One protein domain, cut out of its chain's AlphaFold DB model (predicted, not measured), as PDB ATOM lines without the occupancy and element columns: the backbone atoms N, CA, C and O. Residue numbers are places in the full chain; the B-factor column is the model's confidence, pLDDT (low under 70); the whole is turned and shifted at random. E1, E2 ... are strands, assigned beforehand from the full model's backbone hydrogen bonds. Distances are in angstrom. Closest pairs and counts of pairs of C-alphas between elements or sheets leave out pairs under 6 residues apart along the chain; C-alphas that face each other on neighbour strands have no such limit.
ATOM      1  N   LEU A  28     246.961 213.141 413.638       87.88
ATOM      2  CA  LEU A  28     246.853 214.267 412.714       87.88
ATOM      3  C   LEU A  28     245.397 214.407 412.282       87.88
ATOM      4  O   LEU A  28     244.769 213.421 411.919       87.88
ATOM      5  N   VAL A  29     244.855 215.615 412.303       87.31
ATOM      6  CA  VAL A  29     243.480 215.895 411.894       87.31
ATOM      7  C   VAL A  29     243.503 216.790 410.666       87.31
ATOM      8  O   VAL A  29     244.218 217.790 410.644       87.31
ATOM      9  N   TRP A  30     242.728 216.421 409.648       88.88
ATOM     10  CA  TRP A  30     242.596 217.169 408.401       88.88
ATOM     11  C   TRP A  30     241.123 217.247 407.981       88.88
ATOM     12  O   TRP A  30     240.424 216.238 408.031       88.88
ATOM     13  N   GLY A  31     240.638 218.422 407.572       84.12
ATOM     14  CA  GLY A  31     239.231 218.633 407.191       84.12
ATOM     15  C   GLY A  31     238.338 219.145 408.329       84.12
ATOM     16  O   GLY A  31     238.815 219.498 409.404       84.12
ATOM     17  N   GLY A  32     237.023 219.197 408.088       70.50
ATOM     18  CA  GLY A  32     236.024 219.660 409.064       70.50
ATOM     19  C   GLY A  32     235.524 221.097 408.874       70.50
ATOM     20  O   GLY A  32     234.800 221.602 409.726       70.50
ATOM     21  N   ALA A  33     235.863 221.758 407.762       67.50
ATOM     22  CA  ALA A  33     235.311 223.076 407.447       67.50
ATOM     23  C   ALA A  33     233.832 222.974 406.998       67.50
ATOM     24  O   ALA A  33     233.493 222.021 406.294       67.50
ATOM     25  N   PRO A  34     232.962 223.969 407.288       50.25
ATOM     26  CA  PRO A  34     231.524 223.925 406.967       50.25
ATOM     27  C   PRO A  34     231.166 223.663 405.493       50.25
ATOM     28  O   PRO A  34     230.063 223.213 405.210       50.25
ATOM     29  N   ASN A  35     232.089 223.944 404.565       58.59
ATOM     30  CA  ASN A  35     231.952 223.708 403.121       58.59
ATOM     31  C   ASN A  35     233.177 222.970 402.534       58.59
ATOM     32  O   ASN A  35     233.496 223.144 401.359       58.59
ATOM     33  N   GLY A  36     233.928 222.242 403.366       62.31
ATOM     34  CA  GLY A  36     235.155 221.547 402.972       62.31
ATOM     35  C   GLY A  36     235.064 220.029 403.146       62.31
ATOM     36  O   GLY A  36     234.006 219.505 403.494       62.31
ATOM     37  N   PRO A  37     236.176 219.309 402.921       68.38
ATOM     38  CA  PRO A  37     236.250 217.870 403.153       68.38
ATOM     39  C   PRO A  37     235.855 217.503 404.588       68.38
ATOM     40  O   PRO A  37     236.142 218.251 405.530       68.38
ATOM     41  N   ALA A  38     235.224 216.336 404.757       74.25
ATOM     42  CA  ALA A  38     234.913 215.792 406.075       74.25
ATOM     43  C   ALA A  38     236.186 215.661 406.928       74.25
ATOM     44  O   ALA A  38     237.280 215.455 406.405       74.25
ATOM     45  N   GLN A  39     236.043 215.788 408.246       83.88
ATOM     46  CA  GLN A  39     237.166 215.650 409.164       83.88
ATOM     47  C   GLN A  39     237.681 214.204 409.178       83.88
ATOM     48  O   GLN A  39     236.924 213.266 409.429       83.88
ATOM     49  N   ILE A  40     238.983 214.038 408.961       84.62
ATOM     50  CA  ILE A  40     239.694 212.761 408.979       84.62
ATOM     51  C   ILE A  40     240.736 212.807 410.094       84.62
ATOM     52  O   ILE A  40     241.542 213.734 410.164       84.62
ATOM     53  N   VAL A  41     240.726 211.788 410.958       87.88
ATOM     54  CA  VAL A  41     241.711 211.608 412.034       87.88
ATOM     55  C   VAL A  41     242.686 210.504 411.634       87.88
ATOM     56  O   VAL A  41     242.325 209.327 411.557       87.88
ATOM     57  N   MET A  42     243.927 210.897 411.373       89.31
ATOM     58  CA  MET A  42     245.011 210.042 410.911       89.31
ATOM     59  C   MET A  42     245.873 209.563 412.078       89.31
ATOM     60  O   MET A  42     246.362 210.360 412.883       89.31
ATOM     61  N   VAL A  43     246.049 208.246 412.169       90.31
ATOM     62  CA  VAL A  43     246.752 207.549 413.253       90.31
ATOM     63  C   VAL A  43     247.738 206.518 412.701       90.31
ATOM     64  O   VAL A  43     247.725 206.192 411.514       90.31
ATOM     65  N   GLU A  44     248.580 205.990 413.589       90.62
ATOM     66  CA  GLU A  44     249.635 205.024 413.274       90.62
ATOM     67  C   GLU A  44     249.118 203.811 412.482       90.62
ATOM     68  O   GLU A  44     248.177 203.125 412.887       90.62
ATOM     69  N   GLY A  45     249.779 203.524 411.362       87.06
ATOM     70  CA  GLY A  45     249.489 202.420 410.451       87.06
ATOM     71  C   GLY A  45     248.225 202.592 409.603       87.06
ATOM     72  O   GLY A  45     247.859 201.650 408.900       87.06
ATOM     73  N   GLY A  46     247.546 203.741 409.672       87.25
ATOM     74  CA  GLY A  46     246.310 203.993 408.934       87.25
ATOM     75  C   GLY A  46     246.518 204.188 407.427       87.25
ATOM     76  O   GLY A  46     247.606 204.533 406.963       87.25
ATOM     77  N   THR A  47     245.460 203.964 406.652       88.00
ATOM     78  CA  THR A  47     245.378 204.293 405.220       88.00
ATOM     79  C   THR A  47     244.126 205.130 405.008       88.00
ATOM     80  O   THR A  47     243.068 204.767 405.522       88.00
ATOM     81  N   TYR A  48     244.264 206.260 404.317       87.94
ATOM     82  CA  TYR A  48     243.221 207.276 404.206       87.94
ATOM     83  C   TYR A  48     243.076 207.731 402.759       87.94
ATOM     84  O   TYR A  48     244.055 208.149 402.144       87.94
ATOM     85  N   GLU A  49     241.851 207.680 402.250       84.62
ATOM     86  CA  GLU A  49     241.493 208.269 400.963       84.62
ATOM     87  C   GLU A  49     241.222 209.763 401.166       84.62
ATOM     88  O   GLU A  49     240.357 210.145 401.960       84.62
ATOM     89  N   VAL A  50     241.990 210.615 400.487       84.12
ATOM     90  CA  VAL A  50     241.831 212.075 400.555       84.12
ATOM     91  C   VAL A  50     241.876 212.670 399.148       84.12
ATOM     92  O   VAL A  50     242.684 212.234 398.328       84.12
ATOM     93  N   PRO A  51     241.034 213.669 398.836       76.38
ATOM     94  CA  PRO A  51     241.114 214.345 397.551       76.38
ATOM     95  C   PRO A  51     242.420 215.150 397.488       76.38
ATOM     96  O   PRO A  51     242.660 216.041 398.313       76.38
ATOM     97  N   LEU A  52     243.279 214.823 396.521       83.50
ATOM     98  CA  LEU A  52     244.548 215.523 396.320       83.50
ATOM     99  C   LEU A  52     244.320 216.988 395.922       83.50
ATOM    100  O   LEU A  52     243.262 217.357 395.411       83.50
ATOM    101  N   GLU A  53     245.311 217.841 396.193       83.69
ATOM    102  CA  GLU A  53     245.317 219.276 395.846       83.69
ATOM    103  C   GLU A  53     244.119 220.088 396.389       83.69
ATOM    104  O   GLU A  53     243.919 221.245 396.019       83.69
ATOM    105  N   THR A  54     243.337 219.516 397.311       81.56
ATOM    106  CA  THR A  54     242.188 220.169 397.946       81.56
ATOM    107  C   THR A  54     242.616 220.755 399.293       81.56
ATOM    108  O   THR A  54     242.972 219.991 400.185       81.56
ATOM    109  N   PRO A  55     242.616 222.086 399.495       84.56
ATOM    110  CA  PRO A  55     243.033 222.674 400.767       84.56
ATOM    111  C   PRO A  55     241.979 222.473 401.863       84.56
ATOM    112  O   PRO A  55     240.815 222.827 401.673       84.56
ATOM    113  N   ALA A  56     242.391 221.987 403.033       83.12
ATOM    114  CA  ALA A  56     241.545 221.930 404.227       83.12
ATOM    115  C   ALA A  56     242.351 222.224 405.507       83.12
ATOM    116  O   ALA A  56     243.580 222.111 405.477       83.12
ATOM    117  N   PRO A  57     241.699 222.612 406.621       83.69
ATOM    118  CA  PRO A  57     242.380 222.843 407.894       83.69
ATOM    119  C   PRO A  57     243.169 221.611 408.339       83.69
ATOM    120  O   PRO A  57     242.688 220.486 408.178       83.69
ATOM    121  N   ILE A  58     244.368 221.826 408.891       86.31
ATOM    122  CA  ILE A  58     245.212 220.761 409.436       86.31
ATOM    123  C   ILE A  58     245.777 221.132 410.807       86.31
ATOM    124  O   ILE A  58     246.368 222.197 410.994       86.31
ATOM    125  N   TYR A  59     245.668 220.208 411.755       84.81
ATOM    126  CA  TYR A  59     246.274 220.325 413.079       84.81
ATOM    127  C   TYR A  59     246.597 218.945 413.645       84.81
ATOM    128  O   TYR A  59     246.142 217.930 413.127       84.81
ATOM    129  N   PHE A  60     247.390 218.875 414.713       83.00
ATOM    130  CA  PHE A  60     247.662 217.605 415.389       83.00
ATOM    131  C   PHE A  60     247.261 217.650 416.862       83.00
ATOM    132  O   PHE A  60     247.343 218.691 417.521       83.00
ATOM    133  N   THR A  61     246.879 216.489 417.384       77.94
ATOM    134  CA  THR A  61     246.609 216.265 418.801       77.94
ATOM    135  C   THR A  61     247.745 215.421 419.407       77.94
ATOM    136  O   THR A  61     248.065 214.350 418.889       77.94
ATOM    137  N   PRO A  62     248.429 215.905 420.462       67.44
ATOM    138  CA  PRO A  62     249.509 215.201 421.143       67.44
ATOM    139  C   PRO A  62     248.948 214.128 422.093       67.44
ATOM    140  O   PRO A  62     247.749 214.124 422.381       67.44
ATOM    141  N   PRO A  63     249.804 213.262 422.668       65.12
ATOM    142  CA  PRO A  63     249.367 212.267 423.638       65.12
ATOM    143  C   PRO A  63     248.868 212.959 424.911       65.12
ATOM    144  O   PRO A  63     249.422 213.980 425.330       65.12
ATOM    145  N   THR A  64     247.861 212.383 425.570       57.19
ATOM    146  CA  THR A  64     247.302 212.910 426.821       57.19
ATOM    147  C   THR A  64     248.382 212.997 427.906       57.19
ATOM    148  O   THR A  64     248.773 211.989 428.499       57.19
ATOM    149  N   VAL A  65     248.884 214.199 428.207       49.31
ATOM    150  CA  VAL A  65     249.861 214.387 429.289       49.31
ATOM    151  C   VAL A  65     249.105 214.655 430.590       49.31
ATOM    152  O   VAL A  65     248.438 215.674 430.743       49.31
ATOM    153  N   GLY A  66     249.166 213.711 431.532       41.50
ATOM    154  CA  GLY A  66     248.503 213.842 432.832       41.50
ATOM    155  C   GLY A  66     248.956 215.089 433.619       41.50
ATOM    156  O   GLY A  66     250.079 215.560 433.439       41.50
ATOM    157  N   VAL A  73     255.482 222.202 427.529       54.53
ATOM    158  CA  VAL A  73     255.899 221.771 426.193       54.53
ATOM    159  C   VAL A  73     255.005 222.511 425.201       54.53
ATOM    160  O   VAL A  73     253.788 222.470 425.334       54.53
ATOM    161  N   LEU A  74     255.592 223.222 424.239       56.59
ATOM    162  CA  LEU A  74     254.881 223.646 423.031       56.59
ATOM    163  C   LEU A  74     255.139 222.553 421.993       56.59
ATOM    164  O   LEU A  74     256.225 222.568 421.402       56.59
ATOM    165  N   PRO A  75     254.252 221.555 421.840       65.25
ATOM    166  CA  PRO A  75     254.493 220.516 420.864       65.25
ATOM    167  C   PRO A  75     254.333 221.119 419.459       65.25
ATOM    168  O   PRO A  75     253.486 221.981 419.220       65.25
ATOM    169  N   ARG A  76     255.189 220.693 418.535       75.88
ATOM    170  CA  ARG A  76     255.098 220.984 417.096       75.88
ATOM    171  C   ARG A  76     255.154 219.652 416.370       75.88
ATOM    172  O   ARG A  76     255.860 218.772 416.851       75.88
ATOM    173  N   ALA A  77     254.487 219.519 415.233       83.81
ATOM    174  CA  ALA A  77     254.670 218.358 414.379       83.81
ATOM    175  C   ALA A  77     255.279 218.755 413.030       83.81
ATOM    176  O   ALA A  77     254.960 219.818 412.502       83.81
ATOM    177  N   ASP A  78     256.165 217.924 412.491       89.19
ATOM    178  CA  ASP A  78     256.687 218.067 411.130       89.19
ATOM    179  C   ASP A  78     256.204 216.859 410.308       89.19
ATOM    180  O   ASP A  78     256.429 215.711 410.693       89.19
ATOM    181  N   LEU A  79     255.504 217.122 409.204       91.50
ATOM    182  CA  LEU A  79     254.952 216.119 408.295       91.50
ATOM    183  C   LEU A  79     255.927 215.858 407.148       91.50
ATOM    184  O   LEU A  79     256.364 216.792 406.475       91.50
ATOM    185  N   TYR A  80     256.217 214.590 406.888       92.62
ATOM    186  CA  TYR A  80     257.119 214.126 405.844       92.62
ATOM    187  C   TYR A  80     256.397 213.198 404.874       92.62
ATOM    188  O   TYR A  80     255.573 212.386 405.283       92.62
ATOM    189  N   ARG A  81     256.764 213.276 403.595       92.31
ATOM    190  CA  ARG A  81     256.459 212.261 402.586       92.31
ATOM    191  C   ARG A  81     257.655 211.330 402.449       92.31
ATOM    192  O   ARG A  81     258.796 211.793 402.462       92.31
ATOM    193  N   ILE A  82     257.394 210.042 402.280       92.44
ATOM    194  CA  ILE A  82     258.415 209.033 402.002       92.44
ATOM    195  C   ILE A  82     258.425 208.757 400.502       92.44
ATOM    196  O   ILE A  82     257.407 208.357 399.937       92.44
ATOM    197  N   ASP A  83     259.556 209.015 399.849       85.69
ATOM    198  CA  ASP A  83     259.702 208.777 398.413       85.69
ATOM    199  C   ASP A  83     259.935 207.288 398.075       85.69
ATOM    200  O   ASP A  83     260.128 206.442 398.952       85.69
ATOM    201  N   ASP A  84     259.959 206.957 396.779       78.19
ATOM    202  CA  ASP A  84     260.171 205.585 396.286       78.19
ATOM    203  C   ASP A  84     261.525 204.974 396.707       78.19
ATOM    204  O   ASP A  84     261.715 203.754 396.638       78.19
ATOM    205  N   ALA A  85     262.492 205.805 397.108       80.62
ATOM    206  CA  ALA A  85     263.792 205.375 397.613       80.62
ATOM    207  C   ALA A  85     263.801 205.185 399.143       80.62
ATOM    208  O   ALA A  85     264.780 204.652 399.675       80.62
ATOM    209  N   GLY A  86     262.718 205.558 399.833       81.88
ATOM    210  CA  GLY A  86     262.586 205.531 401.288       81.88
ATOM    211  C   GLY A  86     263.170 206.761 401.988       81.88
ATOM    212  O   GLY A  86     263.385 206.715 403.200       81.88
ATOM    213  N   GLU A  87     263.474 207.834 401.255       87.38
ATOM    214  CA  GLU A  87     263.982 209.088 401.813       87.38
ATOM    215  C   GLU A  87     262.825 210.002 402.246       87.38
ATOM    216  O   GLU A  87     261.744 210.004 401.653       87.38
ATOM    217  N   ARG A  88     263.057 210.788 403.304       91.69
ATOM    218  CA  ARG A  88     262.052 211.682 403.900       91.69
ATOM    219  C   ARG A  88     262.126 213.069 403.265       91.69
ATOM    220  O   ARG A  88     263.158 213.739 403.352       91.69
ATOM    221  N   GLU A  89     261.016 213.545 402.720       90.44
ATOM    222  CA  GLU A  89     260.850 214.908 402.212       90.44
ATOM    223  C   GLU A  89     259.911 215.686 403.139       90.44
ATOM    224  O   GLU A  89     258.779 215.267 403.353       90.44
ATOM    225  N   LEU A  90     260.372 216.802 403.716       89.12
ATOM    226  CA  LEU A  90     259.529 217.638 404.577       89.12
ATOM    227  C   LEU A  90     258.434 218.301 403.739       89.12
ATOM    228  O   LEU A  90     258.737 219.034 402.798       89.12
ATOM    229  N   VAL A  91     257.186 218.080 404.134       88.38
ATOM    230  CA  VAL A  91     255.993 218.576 403.448       88.38
ATOM    231  C   VAL A  91     255.459 219.825 404.139       88.38
ATOM    232  O   VAL A  91     255.327 220.858 403.493       88.38
ATOM    233  N   GLU A  92     255.192 219.756 405.447       85.81
ATOM    234  CA  GLU A  92     254.594 220.871 406.191       85.81
ATOM    235  C   GLU A  92     254.954 220.834 407.684       85.81
ATOM    236  O   GLU A  92     255.171 219.770 408.264       85.81
ATOM    237  N   GLY A  93     255.013 222.006 408.321       83.00
ATOM    238  CA  GLY A  93     255.169 222.135 409.769       83.00
ATOM    239  C   GLY A  93     253.849 222.491 410.449       83.00
ATOM    240  O   GLY A  93     253.390 223.626 410.347       83.00
ATOM    241  N   ILE A  94     253.288 221.569 411.223       79.62
ATOM    242  CA  ILE A  94     251.935 221.661 411.779       79.62
ATOM    243  C   ILE A  94     251.975 222.141 413.234       79.62
ATOM    244  O   ILE A  94     252.833 221.751 414.040       79.62
ATOM    245  N   ARG A  95     251.042 223.034 413.577       68.94
ATOM    246  CA  ARG A  95     250.910 223.606 414.922       68.94
ATOM    247  C   ARG A  95     249.985 222.768 415.801       68.94
ATOM    248  O   ARG A  95     249.133 222.036 415.317       68.94
ATOM    249  N   PHE A  96     250.205 222.877 417.107       66.38
ATOM    250  CA  PHE A  96     249.352 222.268 418.119       66.38
ATOM    251  C   PHE A  96     248.093 223.109 418.323       66.38
ATOM    252  O   PHE A  96     248.212 224.308 418.584       66.38
ATOM    253  N   HIS A  97     246.931 222.462 418.264       61.38
ATOM    254  CA  HIS A  97     245.633 223.068 418.549       61.38
ATOM    255  C   HIS A  97     245.367 223.014 420.068       61.38
ATOM    256  O   HIS A  97     245.346 221.932 420.660       61.38
ATOM    257  N   GLN A  98     245.243 224.167 420.739       53.44
ATOM    258  CA  GLN A  98     244.903 224.204 422.170       53.44
ATOM    259  C   GLN A  98     243.387 224.034 422.338       53.44
ATOM    260  O   GLN A  98     242.628 224.733 421.689       53.44
ATOM    261  N   GLU A  99     242.948 223.177 423.270       43.09
ATOM    262  CA  GLU A  99     241.536 222.882 423.624       43.09
ATOM    263  C   GLU A  99     240.666 224.097 424.065       43.09
ATOM    264  O   GLU A  99     239.603 223.916 424.659       43.09
ATOM    265  N   PHE A 100     241.096 225.342 423.838       41.34
ATOM    266  CA  PHE A 100     240.341 226.558 424.155       41.34
ATOM    267  C   PHE A 100     239.752 227.279 422.936       41.34
ATOM    268  O   PHE A 100     239.055 228.275 423.146       41.34
ATOM    269  N   ASP A 101     239.989 226.786 421.721       45.81
ATOM    270  CA  ASP A 101     239.404 227.346 420.505       45.81
ATOM    271  C   ASP A 101     238.081 226.635 420.161       45.81
ATOM    272  O   ASP A 101     237.899 225.438 420.392       45.81
ATOM    273  N   ASP A 102     237.096 227.430 419.747       46.81
ATOM    274  CA  ASP A 102     235.731 226.995 419.459       46.81
ATOM    275  C   ASP A 102     235.729 226.179 418.154       46.81
ATOM    276  O   ASP A 102     236.057 226.738 417.110       46.81
ATOM    277  N   PRO A 103     235.353 224.884 418.163       45.88
ATOM    278  CA  PRO A 103     235.351 224.055 416.957       45.88
ATOM    279  C   PRO A 103     234.344 224.520 415.886       45.88
ATOM    280  O   PRO A 103     234.327 223.958 414.792       45.88
ATOM    281  N   GLU A 104     233.493 225.511 416.187       47.28
ATOM    282  CA  GLU A 104     232.583 226.157 415.234       47.28
ATOM    283  C   GLU A 104     233.096 227.511 414.688       47.28
ATOM    284  O   GLU A 104     232.388 228.133 413.890       47.28
ATOM    285  N   ASP A 105     234.294 227.983 415.067       51.94
ATOM    286  CA  ASP A 105     234.891 229.222 414.535       51.94
ATOM    287  C   ASP A 105     235.784 228.938 413.304       51.94
ATOM    288  O   ASP A 105     236.884 228.407 413.444       51.94
ATOM    289  N   PRO A 106     235.360 229.290 412.074       44.94
ATOM    290  CA  PRO A 106     236.129 229.029 410.853       44.94
ATOM    291  C   PRO A 106     237.374 229.925 410.680       44.94
ATOM    292  O   PRO A 106     238.057 229.795 409.664       44.94
ATOM    293  N   ASP A 107     237.638 230.852 411.610       48.09
ATOM    294  CA  ASP A 107     238.731 231.839 411.565       48.09
ATOM    295  C   ASP A 107     239.767 231.621 412.703       48.09
ATOM    296  O   ASP A 107     240.505 232.542 413.068       48.09
ATOM    297  N   ASP A 108     239.848 230.401 413.260       56.34
ATOM    298  CA  ASP A 108     240.751 230.008 414.366       56.34
ATOM    299  C   ASP A 108     242.260 230.121 414.043       56.34
ATOM    300  O   ASP A 108     243.116 230.129 414.933       56.34
ATOM    301  N   GLY A 109     242.604 230.317 412.767       54.66
ATOM    302  CA  GLY A 109     243.970 230.538 412.310       54.66
ATOM    303  C   GLY A 109     244.765 229.258 412.048       54.66
ATOM    304  O   GLY A 109     245.993 229.350 411.895       54.66
ATOM    305  N   ASP A 110     244.103 228.100 411.956       63.91
ATOM    306  CA  ASP A 110     244.728 226.860 411.502       63.91
ATOM    307  C   ASP A 110     245.146 226.950 410.023       63.91
ATOM    308  O   ASP A 110     244.520 227.599 409.178       63.91
ATOM    309  N   ALA A 111     246.286 226.338 409.699       67.69
ATOM    310  CA  ALA A 111     246.826 226.388 408.347       67.69
ATOM    311  C   ALA A 111     245.985 225.511 407.408       67.69
ATOM    312  O   ALA A 111     245.637 224.381 407.744       67.69
ATOM    313  N   LEU A 112     245.703 226.013 406.204       81.75
ATOM    314  CA  LEU A 112     245.136 225.192 405.140       81.75
ATOM    315  C   LEU A 112     246.239 224.354 404.500       81.75
ATOM    316  O   LEU A 112     247.283 224.882 404.115       81.75
ATOM    317  N   PHE A 113     245.977 223.063 404.343       87.06
ATOM    318  CA  PHE A 113     246.892 222.106 403.749       87.06
ATOM    319  C   PHE A 113     246.191 221.268 402.685       87.06
ATOM    320  O   PHE A 113     245.070 220.801 402.890       87.06
ATOM    321  N   ALA A 114     246.869 221.076 401.557       87.81
ATOM    322  CA  ALA A 114     246.422 220.239 400.454       87.81
ATOM    323  C   ALA A 114     247.411 219.088 400.260       87.81
ATOM    324  O   ALA A 114     248.623 219.308 400.226       87.81
ATOM    325  N   TRP A 115     246.895 217.865 400.131       89.75
ATOM    326  CA  TRP A 115     247.727 216.682 399.928       89.75
ATOM    327  C   TRP A 115     248.331 216.696 398.516       89.75
ATOM    328  O   TRP A 115     247.572 216.691 397.549       89.75
ATOM    329  N   PRO A 116     249.670 216.699 398.371       86.00
ATOM    330  CA  PRO A 116     250.308 216.885 397.066       86.00
ATOM    331  C   PRO A 116     250.402 215.600 396.227       86.00
ATOM    332  O   PRO A 116     250.734 215.639 395.044       86.00
ATOM    333  N   SER A 117     250.231 214.430 396.850       88.12
ATOM    334  CA  SER A 117     250.366 213.125 396.195       88.12
ATOM    335  C   SER A 117     249.878 211.992 397.094       88.12
ATOM    336  O   SER A 117     249.843 212.137 398.314       88.12
ATOM    337  N   THR A 118     249.613 210.832 396.501       89.62
ATOM    338  CA  THR A 118     249.473 209.569 397.237       89.62
ATOM    339  C   THR A 118     250.821 209.056 397.749       89.62
ATOM    340  O   THR A 118     251.882 209.497 397.297       89.62
ATOM    341  N   GLY A 119     250.791 208.108 398.687       90.38
ATOM    342  CA  GLY A 119     251.975 207.409 399.185       90.38
ATOM    343  C   GLY A 119     252.082 207.383 400.706       90.38
ATOM    344  O   GLY A 119     251.135 207.692 401.425       90.38
ATOM    345  N   ALA A 120     253.250 206.974 401.201       93.06
ATOM    346  CA  ALA A 120     253.522 206.881 402.631       93.06
ATOM    347  C   ALA A 120     253.956 208.238 403.207       93.06
ATOM    348  O   ALA A 120     254.764 208.956 402.613       93.06
ATOM    349  N   TYR A 121     253.441 208.553 404.392       94.38
ATOM    350  CA  TYR A 121     253.719 209.771 405.139       94.38
ATOM    351  C   TYR A 121     254.103 209.449 406.586       94.38
ATOM    352  O   TYR A 121     253.683 208.441 407.159       94.38
ATOM    353  N   GLU A 122     254.901 210.335 407.175       93.50
ATOM    354  CA  GLU A 122     255.342 210.266 408.566       93.50
ATOM    355  C   GLU A 122     255.148 211.616 409.260       93.50
ATOM    356  O   GLU A 122     255.534 212.655 408.731       93.50
ATOM    357  N   LEU A 123     254.601 211.607 410.473       90.50
ATOM    358  CA  LEU A 123     254.443 212.785 411.321       90.50
ATOM    359  C   LEU A 123     255.386 212.691 412.522       90.50
ATOM    360  O   LEU A 123     255.151 211.898 413.434       90.50
ATOM    361  N   ASP A 124     256.412 213.538 412.560       88.38
ATOM    362  CA  ASP A 124     257.289 213.666 413.725       88.38
ATOM    363  C   ASP A 124     256.657 214.611 414.745       88.38
ATOM    364  O   ASP A 124     256.592 215.819 414.515       88.38
ATOM    365  N   VAL A 125     256.258 214.097 415.907       83.19
ATOM    366  CA  VAL A 125     255.792 214.917 417.032       83.19
ATOM    367  C   VAL A 125     256.993 215.343 417.867       83.19
ATOM    368  O   VAL A 125     257.710 214.523 418.440       83.19
ATOM    369  N   LEU A 126     257.232 216.649 417.945       77.75
ATOM    370  CA  LEU A 126     258.431 217.250 418.516       77.75
ATOM    371  C   LEU A 126     258.142 217.953 419.843       77.75
ATOM    372  O   LEU A 126     257.151 218.671 419.986       77.75
ATOM    373  N   ALA A 127     259.080 217.842 420.785       68.25
ATOM    374  CA  ALA A 127     259.092 218.627 422.017       68.25
ATOM    375  C   ALA A 127     260.343 219.501 422.153       68.25
ATOM    376  O   ALA A 127     261.469 219.094 421.847       68.25
ATOM    377  N   PHE A 128     260.135 220.696 422.713       61.88
ATOM    378  CA  PHE A 128     261.195 221.618 423.112       61.88
ATOM    379  C   PHE A 128     261.312 221.667 424.634       61.88
ATOM    380  O   PHE A 128     260.336 221.909 425.342       61.88
ATOM    381  N   THR A 129     262.525 221.490 425.157       54.53
ATOM    382  CA  THR A 129     262.799 221.748 426.574       54.53
ATOM    383  C   THR A 129     262.857 223.260 426.815       54.53
ATOM    384  O   THR A 129     263.639 223.930 426.128       54.53
ATOM    385  N   PRO A 130     262.109 223.826 427.781       51.53
ATOM    386  CA  PRO A 130     262.242 225.237 428.116       51.53
ATOM    387  C   PRO A 130     263.662 225.532 428.633       51.53
ATOM    388  O   PRO A 130     264.300 224.656 429.228       51.53
ATOM    389  N   PRO A 131     264.186 226.755 428.431       48.12
ATOM    390  CA  PRO A 131     265.479 227.127 428.989       48.12
ATOM    391  C   PRO A 131     265.446 227.000 430.522       48.12
ATOM    392  O   PRO A 131     264.402 227.251 431.132       48.12
ATOM    393  N   PRO A 132     266.571 226.651 431.175       47.81
ATOM    394  CA  PRO A 132     266.634 226.653 432.632       47.81
ATOM    395  C   PRO A 132     266.238 228.035 433.167       47.81
ATOM    396  O   PRO A 132     266.620 229.060 432.595       47.81
ATOM    397  N   ALA A 133     265.464 228.066 434.256       49.38
ATOM    398  CA  ALA A 133     265.053 229.306 434.903       49.38
ATOM    399  C   ALA A 133     266.295 230.141 435.265       49.38
ATOM    400  O   ALA A 133     267.117 229.729 436.084       49.38
ATOM    401  N   LEU A 134     266.444 231.303 434.625       50.72
ATOM    402  CA  LEU A 134     267.574 232.202 434.850       50.72
ATOM    403  C   LEU A 134     267.428 232.880 436.214       50.72
ATOM    404  O   LEU A 134     266.410 233.514 436.495       50.72
ATOM    405  N   THR A 159     268.264 220.931 419.480       54.50
ATOM    406  CA  THR A 159     267.765 219.862 418.619       54.50
ATOM    407  C   THR A 159     266.399 219.456 419.172       54.50
ATOM    408  O   THR A 159     266.353 219.065 420.344       54.50
ATOM    409  N   PRO A 160     265.303 219.599 418.407       64.00
ATOM    410  CA  PRO A 160     264.004 219.117 418.851       64.00
ATOM    411  C   PRO A 160     264.110 217.623 419.161       64.00
ATOM    412  O   PRO A 160     264.820 216.885 418.475       64.00
ATOM    413  N   ILE A 161     263.460 217.191 420.239       67.81
ATOM    414  CA  ILE A 161     263.383 215.773 420.587       67.81
ATOM    415  C   ILE A 161     262.121 215.238 419.921       67.81
ATOM    416  O   ILE A 161     261.032 215.724 420.221       67.81
ATOM    417  N   VAL A 162     262.279 214.257 419.030       74.44
ATOM    418  CA  VAL A 162     261.155 213.491 418.479       74.44
ATOM    419  C   VAL A 162     260.591 212.625 419.605       74.44
ATOM    420  O   VAL A 162     261.309 211.801 420.174       74.44
ATOM    421  N   LEU A 163     259.338 212.874 419.978       75.81
ATOM    422  CA  LEU A 163     258.604 212.116 420.988       75.81
ATOM    423  C   LEU A 163     257.971 210.860 420.391       75.81
ATOM    424  O   LEU A 163     258.009 209.799 421.009       75.81
ATOM    425  N   GLU A 164     257.400 211.003 419.200       83.56
ATOM    426  CA  GLU A 164     256.621 209.989 418.503       83.56
ATOM    427  C   GLU A 164     256.735 210.239 416.996       83.56
ATOM    428  O   GLU A 164     256.840 211.391 416.573       83.56
ATOM    429  N   VAL A 165     256.740 209.164 416.209       87.25
ATOM    430  CA  VAL A 165     256.629 209.215 414.747       87.25
ATOM    431  C   VAL A 165     255.378 208.438 414.382       87.25
ATOM    432  O   VAL A 165     255.309 207.254 414.712       87.25
ATOM    433  N   VAL A 166     254.409 209.106 413.756       87.38
ATOM    434  CA  VAL A 166     253.159 208.486 413.300       87.38
ATOM    435  C   VAL A 166     253.253 208.198 411.803       87.38
ATOM    436  O   VAL A 166     253.432 209.125 411.020       87.38
ATOM    437  N   HIS A 167     253.119 206.942 411.395       92.31
ATOM    438  CA  HIS A 167     253.186 206.492 410.004       92.31
ATOM    439  C   HIS A 167     251.776 206.273 409.463       92.31
ATOM    440  O   HIS A 167     250.962 205.623 410.114       92.31
ATOM    441  N   PHE A 168     251.485 206.743 408.257       92.44
ATOM    442  CA  PHE A 168     250.209 206.482 407.588       92.44
ATOM    443  C   PHE A 168     250.367 206.554 406.067       92.44
ATOM    444  O   PHE A 168     251.391 206.993 405.549       92.44
ATOM    445  N   THR A 169     249.362 206.074 405.339       91.81
ATOM    446  CA  THR A 169     249.331 206.085 403.872       91.81
ATOM    447  C   THR A 169     248.175 206.942 403.383       91.81
ATOM    448  O   THR A 169     247.071 206.860 403.921       91.81
ATOM    449  N   ILE A 170     248.443 207.753 402.366       91.69
ATOM    450  CA  ILE A 170     247.447 208.529 401.640       91.69
ATOM    451  C   ILE A 170     247.187 207.864 400.294       91.69
ATOM    452  O   ILE A 170     248.118 207.639 399.516       91.69
ATOM    453  N   GLU A 171     245.924 207.582 400.018       85.12
ATOM    454  CA  GLU A 171     245.441 207.145 398.714       85.12
ATOM    455  C   GLU A 171     244.592 208.260 398.096       85.12
ATOM    456  O   GLU A 171     244.001 209.078 398.803       85.12
ATOM    457  N   ASP A 172     244.603 208.334 396.767       75.44
ATOM    458  CA  ASP A 172     243.745 209.268 396.046       75.44
ATOM    459  C   ASP A 172     242.333 208.715 396.139       75.44
ATOM    460  O   ASP A 172     242.141 207.497 396.040       75.44
ATOM    461  N   VAL A 173     241.352 209.594 396.308       61.72
ATOM    462  CA  VAL A 173     239.965 209.180 396.122       61.72
ATOM    463  C   VAL A 173     239.865 208.839 394.644       61.72
ATOM    464  O   VAL A 173     239.875 209.738 393.804       61.72
TER     465      VAL A 173
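What this domain is: This is residues 28 to 66, 73 to 134 and 159 to 173 of the 696 residues of an uncharacterized protein of Candidatus Kaiserbacteria bacterium RIFCSPLOWO2_01_FULL_54_20 (UniProt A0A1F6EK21). The domain is a sandwich of two sheets face to face, a strongly twisted sheet of five strands and a smaller one of four, with the strands of the two crossed at 51 degrees. The larger sheet also curls, two of its strands, E6 and E9, bend sharply, and residues 96 to 110 make a long loop between E6 and E7. The printed part has 116 residues with no named helix and nine named strands, E1 to E9 along the chain. The class is all strand, though under half of the residues, 56 of 116, are in named elements; the larger sheet, in the order E3, E9, E8, E5, E6, is mixed, and the smaller, E2, E1, E4, E7, is antiparallel. The whole is compact, with a radius of gyration of the C-alphas of 14.9 A, and flat, spanning 52 by 40 by 21 A.

Where its parts are: E1, residues 28 to 30, begins at C-alpha 28 (246.853, 214.267, 412.714) and is 6.7 A long. E2, residues 40 to 42, and E3, residues 46 to 50, follow. E4, residues 56 to 61, measures 16.4 A. E5, residues 76 to 82, measures 19.5 A, and E6, residues 88 to 95, measures 19.7 A. E7, residues 111 to 113, is short. E8, residues 119 to 127, measures 26.4 A. E9, residues 161 to 172, measures 32.1 A and ends at C-alpha 172 (243.745, 209.268, 396.046).

How they stand to each other: E1 and E2 form a hairpin, with N 42 and O 28 2.7 A apart. E1 and E4 are antiparallel, with N 29 and O 59 2.8 A apart. E4 has staggered pairing, with E7 over residues 56 to 58 and with E1 over 58 to 60; N 113 and O 56 are 2.8 A apart. In the larger sheet, E3 is parallel to E9, with N 169 and O 46 2.8 A apart. E9, which bends by 57 degrees at residue 164, is antiparallel to E8, with N 121 and O 168 2.8 A apart. E8 is antiparallel to E5, with N 80 and O 122 2.8 A apart. E5 and E6 form a hairpin, with N 94 and O 77 2.7 A apart; E6 bends by 58 degrees at residue 91. Between the sheets, the closest C-alphas of E4 and E6 are those of Tyr 59 and Ile 94, 6.0 A apart. E3 and E7 are apart.

The domain as a whole: The two farthest C-alphas, of Leu 134 and Val 173, are 52.8 A apart. Residues 67 to 72 and 135 to 158 are not printed; the gaps are 12.7 A and 20.4 A between C-alphas. The link from E6 to E7 is long. Mean pLDDT of the printed part is 75.0, and 42 residues are under 70, among them 95 to 111 and 127 to 134.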